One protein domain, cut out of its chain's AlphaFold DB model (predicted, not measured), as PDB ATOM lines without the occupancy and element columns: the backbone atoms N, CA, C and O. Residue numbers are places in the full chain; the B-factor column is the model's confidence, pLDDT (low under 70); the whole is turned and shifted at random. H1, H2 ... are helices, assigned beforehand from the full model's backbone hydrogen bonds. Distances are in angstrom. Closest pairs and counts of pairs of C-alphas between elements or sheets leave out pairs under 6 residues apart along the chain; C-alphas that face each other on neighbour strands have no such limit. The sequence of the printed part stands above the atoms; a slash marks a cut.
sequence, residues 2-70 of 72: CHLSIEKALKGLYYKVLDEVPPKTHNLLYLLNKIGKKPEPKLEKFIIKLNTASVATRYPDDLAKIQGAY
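Overview. This is residues 2 to 70 of the 72 residues of a protein of Desulfoglaeba alkanexedens ALDC (UniProt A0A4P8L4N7). The short helix H2 lies side by side with part of the long helix H1, and H3 runs at a steep angle past their first residues. H4 makes a corner with the last residue of H3 and forms a separate end piece, away from H1 and H2. The printed part has 69 residues with four named helices, H1, H2, H3 and H4 in chain order, no named strand, and the class all helix. It is loose, with a radius of gyration of the C-alphas of 13.7 A, and elongated, spanning 44 by 26 by 15 A.

Along the chain. H1, residues 2 to 18, begins at C-alpha 2 at (-25.666, 12.710, -19.358) and is 24.2 A long from first to last C-alpha. H2, residues 28 to 34, is 10.0 A long. H3, residues 41 to 56, begins at C-alpha 41 at (-6.757, 15.897, -20.810) and is 23.6 A long. H4, residues 60 to 68, is 12.7 A long and ends at C-alpha 68 at (-28.710, 34.661, -23.088).

Arrangement. H3 is the hub, touching the three other helices. With residues 47 to 51 alone it touches H2, at a steep tilt of 56 degrees, opposite ways; the closest C-alphas, of Leu 28 and Asn 51, are 6.2 A apart. H1 and H3 only just touch, with 3 pairs of C-alphas within 8 A, the closest those of His 3 and Leu 50 at 6.3 A. H1 and H2 touch at a shallow tilt of 9 degrees, the same way, closest at the C-alphas of Glu 7 and Leu 28, 6.2 A apart. H3 and H4 only just touch, and only at the corner, with 3 pairs within 8 A, the closest the C-alphas of Ala 56 and Asp 62 at 5.2 A. H4 is apart from H1 and H2. Every O i to N i+4 pair is within hydrogen-bond range in H1, H2 and H4, and 10 of 12 in H3.

Size, cuts and confidence. The C-alphas farthest apart, of Asp 19 and Gly 68, are 44.4 A apart. The printed part has no cut and no long link; the link from H3 to H4 is tight. The model's pLDDT is under 70 at residues 56 to 70.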
ATOM      1  N   CYS A   2     -27.052  13.216 -19.218       89.12
ATOM      2  CA  CYS A   2     -25.666  12.710 -19.358       89.12
ATOM      3  C   CYS A   2     -24.812  12.759 -18.075       89.12
ATOM      4  O   CYS A   2     -24.098  11.805 -17.776       89.12
ATOM      5  N   HIS A   3     -24.901  13.850 -17.304       92.69
ATOM      6  CA  HIS A   3     -24.180  13.988 -16.030       92.69
ATOM      7  C   HIS A   3     -24.551  12.877 -15.034       92.69
ATOM      8  O   HIS A   3     -23.663  12.201 -14.520       92.69
ATOM      9  N   LEU A   4     -25.851  12.617 -14.845       92.44
ATOM     10  CA  LEU A   4     -26.337  11.576 -13.934       92.44
ATOM     11  C   LEU A   4     -25.899  10.175 -14.374       92.44
ATOM     12  O   LEU A   4     -25.531   9.365 -13.526       92.44
ATOM     13  N   SER A   5     -25.892   9.887 -15.679       95.31
ATOM     14  CA  SER A   5     -25.412   8.597 -16.193       95.31
ATOM     15  C   SER A   5     -23.943   8.355 -15.833       95.31
ATOM     16  O   SER A   5     -23.594   7.283 -15.338       95.31
ATOM     17  N   ILE A   6     -23.090   9.368 -16.013       95.38
ATOM     18  CA  ILE A   6     -21.667   9.286 -15.653       95.38
ATOM     19  C   ILE A   6     -21.497   9.193 -14.134       95.38
ATOM     20  O   ILE A   6     -20.689   8.400 -13.660       95.38
ATOM     21  N   GLU A   7     -22.290   9.931 -13.353       96.06
ATOM     22  CA  GLU A   7     -22.283   9.817 -11.894       96.06
ATOM     23  C   GLU A   7     -22.576   8.382 -11.435       96.06
ATOM     24  O   GLU A   7     -21.855   7.862 -10.584       96.06
ATOM     25  N   LYS A   8     -23.611   7.722 -11.979       97.12
ATOM     26  CA  LYS A   8     -23.948   6.343 -11.581       97.12
ATOM     27  C   LYS A   8     -22.840   5.363 -11.943       97.12
ATOM     28  O   LYS A   8     -22.497   4.523 -11.113       97.12
ATOM     29  N   ALA A   9     -22.225   5.521 -13.115       96.81
ATOM     30  CA  ALA A   9     -21.066   4.724 -13.503       96.81
ATOM     31  C   ALA A   9     -19.879   4.926 -12.541       96.81
ATOM     32  O   ALA A   9     -19.305   3.949 -12.058       96.81
ATOM     33  N   LEU A  10     -19.546   6.175 -12.197       97.25
ATOM     34  CA  LEU A  10     -18.460   6.485 -11.261       97.25
ATOM     35  C   LEU A  10     -18.737   5.964  -9.848       97.25
ATOM     36  O   LEU A  10     -17.823   5.475  -9.198       97.25
ATOM     37  N   LYS A  11     -19.985   6.023  -9.376       98.06
ATOM     38  CA  LYS A  11     -20.384   5.471  -8.071       98.06
ATOM     39  C   LYS A  11     -20.284   3.945  -8.032       98.06
ATOM     40  O   LYS A  11     -19.809   3.403  -7.040       98.06
ATOM     41  N   GLY A  12     -20.665   3.259  -9.110       97.94
ATOM     42  CA  GLY A  12     -20.443   1.815  -9.231       97.94
ATOM     43  C   GLY A  12     -18.955   1.459  -9.230       97.94
ATOM     44  O   GLY A  12     -18.533   0.532  -8.542       97.94
ATOM     45  N   LEU A  13     -18.137   2.239  -9.945       97.56
ATOM     46  CA  LEU A  13     -16.687   2.055  -9.954       97.56
ATOM     47  C   LEU A  13     -16.049   2.353  -8.587       97.56
ATOM     48  O   LEU A  13     -15.139   1.636  -8.191       97.56
ATOM     49  N   TYR A  14     -16.541   3.358  -7.857       98.38
ATOM     50  CA  TYR A  14     -16.124   3.671  -6.486       98.38
ATOM     51  C   TYR A  14     -16.298   2.465  -5.572       98.38
ATOM     52  O   TYR A  14     -15.328   2.040  -4.955       98.38
ATOM     53  N   TYR A  15     -17.494   1.871  -5.561       98.00
ATOM     54  CA  TYR A  15     -17.757   0.670  -4.770       98.00
ATOM     55  C   TYR A  15     -16.817  -0.473  -5.164       98.00
ATOM     56  O   TYR A  15     -16.194  -1.090  -4.315       98.00
ATOM     57  N   LYS A  16     -16.633  -0.710  -6.469       97.81
ATOM     58  CA  LYS A  16     -15.752  -1.779  -6.958       97.81
ATOM     59  C   LYS A  16     -14.276  -1.593  -6.579       97.81
ATOM     60  O   LYS A  16     -13.575  -2.582  -6.409       97.81
ATOM     61  N   VAL A  17     -13.780  -0.355  -6.551       97.25
ATOM     62  CA  VAL A  17     -12.353  -0.055  -6.327       97.25
ATOM     63  C   VAL A  17     -12.023   0.088  -4.844       97.25
ATOM     64  O   VAL A  17     -10.930  -0.294  -4.443       97.25
ATOM     65  N   LEU A  18     -12.935   0.659  -4.056       97.00
ATOM     66  CA  LEU A  18     -12.692   1.023  -2.657       97.00
ATOM     67  C   LEU A  18     -13.433   0.127  -1.656       97.00
ATOM     68  O   LEU A  18     -13.163   0.233  -0.469       97.00
ATOM     69  N   ASP A  19     -14.354  -0.725  -2.121       97.44
ATOM     70  CA  ASP A  19     -15.247  -1.550  -1.286       97.44
ATOM     71  C   ASP A  19     -16.045  -0.732  -0.251       97.44
ATOM     72  O   ASP A  19     -16.370  -1.162   0.852       97.44
ATOM     73  N   GLU A  20     -16.370   0.503  -0.630       96.94
ATOM     74  CA  GLU A  20     -17.062   1.475   0.205       96.94
ATOM     75  C   GLU A  20     -18.323   1.985  -0.497       96.94
ATOM     76  O   GLU A  20     -18.359   2.189  -1.716       96.94
ATOM     77  N   VAL A  21     -19.362   2.282   0.287       96.88
ATOM     78  CA  VAL A  21     -20.562   2.940  -0.239       96.88
ATOM     79  C   VAL A  21     -20.195   4.359  -0.699       96.88
ATOM     80  O   VAL A  21     -19.728   5.164   0.110       96.88
ATOM     81  N   PRO A  22     -20.427   4.716  -1.976       96.88
ATOM     82  CA  PRO A  22     -20.059   6.028  -2.482       96.88
ATOM     83  C   PRO A  22     -20.852   7.144  -1.784       96.88
ATOM     84  O   PRO A  22     -22.057   7.000  -1.543       96.88
ATOM     85  N   PRO A  23     -20.230   8.307  -1.521       95.62
ATOM     86  CA  PRO A  23     -20.892   9.403  -0.829       95.62
ATOM     87  C   PRO A  23     -22.044   9.998  -1.648       95.62
ATOM     88  O   PRO A  23     -22.076   9.948  -2.886       95.62
ATOM     89  N   LYS A  24     -22.989  10.636  -0.949       93.88
ATOM     90  CA  LYS A  24     -24.145  11.330  -1.540       93.88
ATOM     91  C   LYS A  24     -23.731  12.667  -2.173       93.88
ATOM     92  O   LYS A  24     -24.091  13.735  -1.699       93.88
ATOM     93  N   THR A  25     -22.950  12.596  -3.248       93.25
ATOM     94  CA  THR A  25     -22.481  13.749  -4.030       93.25
ATOM     95  C   THR A  25     -22.797  13.590  -5.515       93.25
ATOM     96  O   THR A  25     -22.907  12.469  -6.018       93.25
ATOM     97  N   HIS A  26     -22.927  14.721  -6.205       92.44
ATOM     98  CA  HIS A  26     -23.079  14.828  -7.660       92.44
ATOM     99  C   HIS A  26     -21.788  15.324  -8.339       92.44
ATOM    100  O   HIS A  26     -21.751  15.531  -9.547       92.44
ATOM    101  N   ASN A  27     -20.717  15.547  -7.569       94.06
ATOM    102  CA  ASN A  27     -19.459  16.073  -8.085       94.06
ATOM    103  C   ASN A  27     -18.628  14.952  -8.737       94.06
ATOM    104  O   ASN A  27     -18.052  14.109  -8.045       94.06
ATOM    105  N   LEU A  28     -18.546  14.965 -10.070       95.56
ATOM    106  CA  LEU A  28     -17.824  13.949 -10.847       95.56
ATOM    107  C   LEU A  28     -16.311  13.979 -10.586       95.56
ATOM    108  O   LEU A  28     -15.679  12.926 -10.527       95.56
ATOM    109  N   LEU A  29     -15.734  15.171 -10.390       95.25
ATOM    110  CA  LEU A  29     -14.299  15.342 -10.130       95.25
ATOM    111  C   LEU A  29     -13.912  14.772  -8.768       95.25
ATOM    112  O   LEU A  29     -12.889  14.108  -8.636       95.25
ATOM    113  N   TYR A  30     -14.763  14.976  -7.762       95.50
ATOM    114  CA  TYR A  30     -14.570  14.377  -6.447       95.50
ATOM    115  C   TYR A  30     -14.551  12.844  -6.527       95.50
ATOM    116  O   TYR A  30     -13.654  12.214  -5.968       95.50
ATOM    117  N   LEU A  31     -15.513  12.245  -7.242       97.06
ATOM    118  CA  LEU A  31     -15.583  10.789  -7.397       97.06
ATOM    119  C   LEU A  31     -14.339  10.243  -8.112       97.06
ATOM    120  O   LEU A  31     -13.752   9.287  -7.617       97.06
ATOM    121  N   LEU A  32     -13.905  10.876  -9.211       96.38
ATOM    122  CA  LEU A  32     -12.689  10.504  -9.952       96.38
ATOM    123  C   LEU A  32     -11.427  10.551  -9.089       96.38
ATOM    124  O   LEU A  32     -10.642   9.600  -9.089       96.38
ATOM    125  N   ASN A  33     -11.258  11.635  -8.329       95.88
ATOM    126  CA  ASN A  33     -10.110  11.807  -7.446       95.88
ATOM    127  C   ASN A  33     -10.076  10.728  -6.361       95.88
ATOM    128  O   ASN A  33      -9.013  10.178  -6.082       95.88
ATOM    129  N   LYS A  34     -11.230  10.381  -5.778       96.81
ATOM    130  CA  LYS A  34     -11.306   9.350  -4.737       96.81
ATOM    131  C   LYS A  34     -10.937   7.957  -5.231       96.81
ATOM    132  O   LYS A  34     -10.262   7.233  -4.513       96.81
ATOM    133  N   ILE A  35     -11.321   7.602  -6.455       96.50
ATOM    134  CA  ILE A  35     -10.968   6.306  -7.058       96.50
ATOM    135  C   ILE A  35      -9.581   6.301  -7.723       96.50
ATOM    136  O   ILE A  35      -9.233   5.337  -8.407       96.50
ATOM    137  N   GLY A  36      -8.808   7.387  -7.592       95.31
ATOM    138  CA  GLY A  36      -7.461   7.503  -8.150       95.31
ATOM    139  C   GLY A  36      -7.409   7.446  -9.680       95.31
ATOM    140  O   GLY A  36      -6.418   6.985 -10.247       95.31
ATOM    141  N   LYS A  37      -8.476   7.863 -10.378       92.94
ATOM    142  CA  LYS A  37      -8.526   7.856 -11.847       92.94
ATOM    143  C   LYS A  37      -8.271   9.246 -12.401       92.94
ATOM    144  O   LYS A  37      -8.981  10.192 -12.077       92.94
ATOM    145  N   LYS A  38      -7.303   9.332 -13.313       93.25
ATOM    146  CA  LYS A  38      -6.999  10.538 -14.079       93.25
ATOM    147  C   LYS A  38      -7.344  10.308 -15.554       93.25
ATOM    148  O   LYS A  38      -6.635   9.553 -16.219       93.25
ATOM    149  N   PRO A  39      -8.447  10.886 -16.056       92.44
ATOM    150  CA  PRO A  39      -8.775  10.843 -17.475       92.44
ATOM    151  C   PRO A  39      -7.700  11.540 -18.314       92.44
ATOM    152  O   PRO A  39      -6.953  12.381 -17.816       92.44
ATOM    153  N   GLU A  40      -7.658  11.241 -19.609       96.31
ATOM    154  CA  GLU A  40      -6.855  12.028 -20.544       96.31
ATOM    155  C   GLU A  40      -7.323  13.501 -20.587       96.31
ATOM    156  O   GLU A  40      -8.508  13.774 -20.354       96.31
ATOM    157  N   PRO A  41      -6.455  14.467 -20.946       94.69
ATOM    158  CA  PRO A  41      -6.757  15.897 -20.810       94.69
ATOM    159  C   PRO A  41      -8.030  16.358 -21.535       94.69
ATOM    160  O   PRO A  41      -8.733  17.260 -21.075       94.69
ATOM    161  N   LYS A  42      -8.347  15.750 -22.685       95.62
ATOM    162  CA  LYS A  42      -9.561  16.067 -23.451       95.62
ATOM    163  C   LYS A  42     -10.820  15.636 -22.697       95.62
ATOM    164  O   LYS A  42     -11.777  16.408 -22.608       95.62
ATOM    165  N   LEU A  43     -10.801  14.433 -22.131       94.06
ATOM    166  CA  LEU A  43     -11.906  13.879 -21.359       94.06
ATOM    167  C   LEU A  43     -12.051  14.581 -20.005       94.06
ATOM    168  O   LEU A  43     -13.166  14.884 -19.592       94.06
ATOM    169  N   GLU A  44     -10.945  14.924 -19.349       93.81
ATOM    170  CA  GLU A  44     -10.951  15.714 -18.114       93.81
ATOM    171  C   GLU A  44     -11.647  17.067 -18.326       93.81
ATOM    172  O   GLU A  44     -12.599  17.394 -17.615       93.81
ATOM    173  N   LYS A  45     -11.265  17.815 -19.372       94.81
ATOM    174  CA  LYS A  45     -11.929  19.077 -19.745       94.81
ATOM    175  C   LYS A  45     -13.422  18.891 -20.020       94.81
ATOM    176  O   LYS A  45     -14.222  19.747 -19.641       94.81
ATOM    177  N   PHE A  46     -13.807  17.794 -20.672       94.38
ATOM    178  CA  PHE A  46     -15.213  17.469 -20.910       94.38
ATOM    179  C   PHE A  46     -15.974  17.226 -19.598       94.38
ATOM    180  O   PHE A  46     -17.046  17.797 -19.399       94.38
ATOM    181  N   ILE A  47     -15.406  16.442 -18.680       94.06
ATOM    182  CA  ILE A  47     -16.018  16.141 -17.380       94.06
ATOM    183  C   ILE A  47     -16.154  17.406 -16.531       94.06
ATOM    184  O   ILE A  47     -17.202  17.598 -15.922       94.06
ATOM    185  N   ILE A  48     -15.156  18.298 -16.536       92.62
ATOM    186  CA  ILE A  48     -15.234  19.600 -15.854       92.62
ATOM    187  C   ILE A  48     -16.421  20.409 -16.388       92.62
ATOM    188  O   ILE A  48     -17.277  20.826 -15.608       92.62
ATOM    189  N   LYS A  49     -16.519  20.582 -17.714       92.19
ATOM    190  CA  LYS A  49     -17.627  21.319 -18.348       92.19
ATOM    191  C   LYS A  49     -18.984  20.718 -17.991       92.19
ATOM    192  O   LYS A  49     -19.898  21.443 -17.604       92.19
ATOM    193  N   LEU A  50     -19.106  19.395 -18.085       92.06
ATOM    194  CA  LEU A  50     -20.345  18.688 -17.781       92.06
ATOM    195  C   LEU A  50     -20.733  18.811 -16.301       92.06
ATOM    196  O   LEU A  50     -21.908  18.987 -15.982       92.06
ATOM    197  N   ASN A  51     -19.755  18.735 -15.397       90.56
ATOM    198  CA  ASN A  51     -19.967  18.886 -13.963       90.56
ATOM    199  C   ASN A  51     -20.480  20.293 -13.617       90.56
ATOM    200  O   ASN A  51     -21.441  20.407 -12.860       90.56
ATOM    201  N   THR A  52     -19.920  21.343 -14.221       87.06
ATOM    202  CA  THR A  52     -20.383  22.729 -14.033       87.06
ATOM    203  C   THR A  52     -21.790  22.942 -14.591       87.06
ATOM    204  O   THR A  52     -22.666  23.434 -13.881       87.06
ATOM    205  N   ALA A  53     -22.045  22.505 -15.830       83.62
ATOM    206  CA  ALA A  53     -23.350  22.662 -16.472       83.62
ATOM    207  C   ALA A  53     -24.483  21.972 -15.689       83.62
ATOM    208  O   ALA A  53     -25.601  22.474 -15.645       83.62
ATOM    209  N   SER A  54     -24.186  20.858 -15.007       78.19
ATOM    210  CA  SER A  54     -25.172  20.117 -14.207       78.19
ATOM    211  C   SER A  54     -25.792  20.919 -13.057       78.19
ATOM    212  O   SER A  54     -26.874  20.574 -12.582       78.19
ATOM    213  N   VAL A  55     -25.108  21.955 -12.559       71.88
ATOM    214  CA  VAL A  55     -25.631  22.847 -11.512       71.88
ATOM    215  C   VAL A  55     -26.671  23.784 -12.113       71.88
ATOM    216  O   VAL A  55     -27.793  23.835 -11.621       71.88
ATOM    217  N   ALA A  56     -26.333  24.439 -13.222       64.06
ATOM    218  CA  ALA A  56     -27.213  25.405 -13.864       64.06
ATOM    219  C   ALA A  56     -28.459  24.764 -14.490       64.06
ATOM    220  O   ALA A  56     -29.514  25.380 -14.540       64.06
ATOM    221  N   THR A  57     -28.392  23.492 -14.896       63.25
ATOM    222  CA  THR A  57     -29.583  22.782 -15.393       63.25
ATOM    223  C   THR A  57     -30.598  22.429 -14.302       63.25
ATOM    224  O   THR A  57     -31.653  21.886 -14.616       63.25
ATOM    225  N   ARG A  58     -30.277  22.656 -13.020       62.00
ATOM    226  CA  ARG A  58     -31.169  22.373 -11.883       62.00
ATOM    227  C   ARG A  58     -31.968  23.593 -11.424       62.00
ATOM    228  O   ARG A  58     -32.968  23.398 -10.741       62.00
ATOM    229  N   TYR A  59     -31.565  24.801 -11.815       61.75
ATOM    230  CA  TYR A  59     -32.247  26.041 -11.452       61.75
ATOM    231  C   TYR A  59     -32.651  26.803 -12.723       61.75
ATOM    232  O   TYR A  59     -31.773  27.202 -13.487       61.75
ATOM    233  N   PRO A  60     -33.960  26.996 -12.979       61.53
ATOM    234  CA  PRO A  60     -34.453  27.632 -14.203       61.53
ATOM    235  C   PRO A  60     -33.857  29.026 -14.447       61.53
ATOM    236  O   PRO A  60     -33.561  29.376 -15.589       61.53
ATOM    237  N   ASP A  61     -33.621  29.787 -13.376       64.56
ATOM    238  CA  ASP A  61     -33.072  31.146 -13.438       64.56
ATOM    239  C   ASP A  61     -31.618  31.186 -13.934       64.56
ATOM    240  O   ASP A  61     -31.237  32.076 -14.699       64.56
ATOM    241  N   ASP A  62     -30.798  30.203 -13.548       62.91
ATOM    242  CA  ASP A  62     -29.422  30.070 -14.046       62.91
ATOM    243  C   ASP A  62     -29.404  29.609 -15.508       62.91
ATOM    244  O   ASP A  62     -28.561  30.035 -16.299       62.91
ATOM    245  N   LEU A  63     -30.369  28.771 -15.891       62.47
ATOM    246  CA  LEU A  63     -30.539  28.263 -17.251       62.47
ATOM    247  C   LEU A  63     -30.858  29.394 -18.244       62.47
ATOM    248  O   LEU A  63     -30.230  29.468 -19.300       62.47
ATOM    249  N   ALA A  64     -31.761  30.311 -17.878       64.25
ATOM    250  CA  ALA A  64     -32.112  31.478 -18.691       64.25
ATOM    251  C   ALA A  64     -30.925  32.444 -18.878       64.25
ATOM    252  O   ALA A  64     -30.686  32.934 -19.982       64.25
ATOM    253  N   LYS A  65     -30.127  32.672 -17.824       64.94
ATOM    254  CA  LYS A  65     -28.910  33.502 -17.902       64.94
ATOM    255  C   LYS A  65     -27.856  32.909 -18.830       64.94
ATOM    256  O   LYS A  65     -27.231  33.635 -19.598       64.94
ATOM    257  N   ILE A  66     -27.663  31.593 -18.766       68.19
ATOM    258  CA  ILE A  66     -26.714  30.898 -19.635       68.19
ATOM    259  C   ILE A  66     -27.184  30.935 -21.092       68.19
ATOM    260  O   ILE A  66     -26.365  31.176 -21.970       68.19
ATOM    261  N   GLN A  67     -28.479  30.749 -21.366       66.88
ATOM    262  CA  GLN A  67     -29.014  30.840 -22.730       66.88
ATOM    263  C   GLN A  67     -28.791  32.220 -23.362       66.88
ATOM    264  O   GLN A  67     -28.375  32.289 -24.517       66.88
ATOM    265  N   GLY A  68     -28.990  33.305 -22.606       68.06
ATOM    266  CA  GLY A  68     -28.710  34.661 -23.088       68.06
ATOM    267  C   GLY A  68     -27.248  34.857 -23.507       68.06
ATOM    268  O   GLY A  68     -26.986  35.406 -24.566       68.06
ATOM    269  N   ALA A  69     -26.298  34.318 -22.741       64.94
ATOM    270  CA  ALA A  69     -24.864  34.460 -23.014       64.94
ATOM    271  C   ALA A  69     -24.346  33.678 -24.243       64.94
ATOM    272  O   ALA A  69     -23.193  33.852 -24.629       64.94
ATOM    273  N   TYR A  70     -25.159  32.790 -24.825       61.75
ATOM    274  CA  TYR A  70     -24.801  31.974 -25.995       61.75
ATOM    275  C   TYR A  70     -25.633  32.295 -27.248       61.75
ATOM    276  O   TYR A  70     -25.480  31.601 -28.252       61.75
TER     277      TYR A  70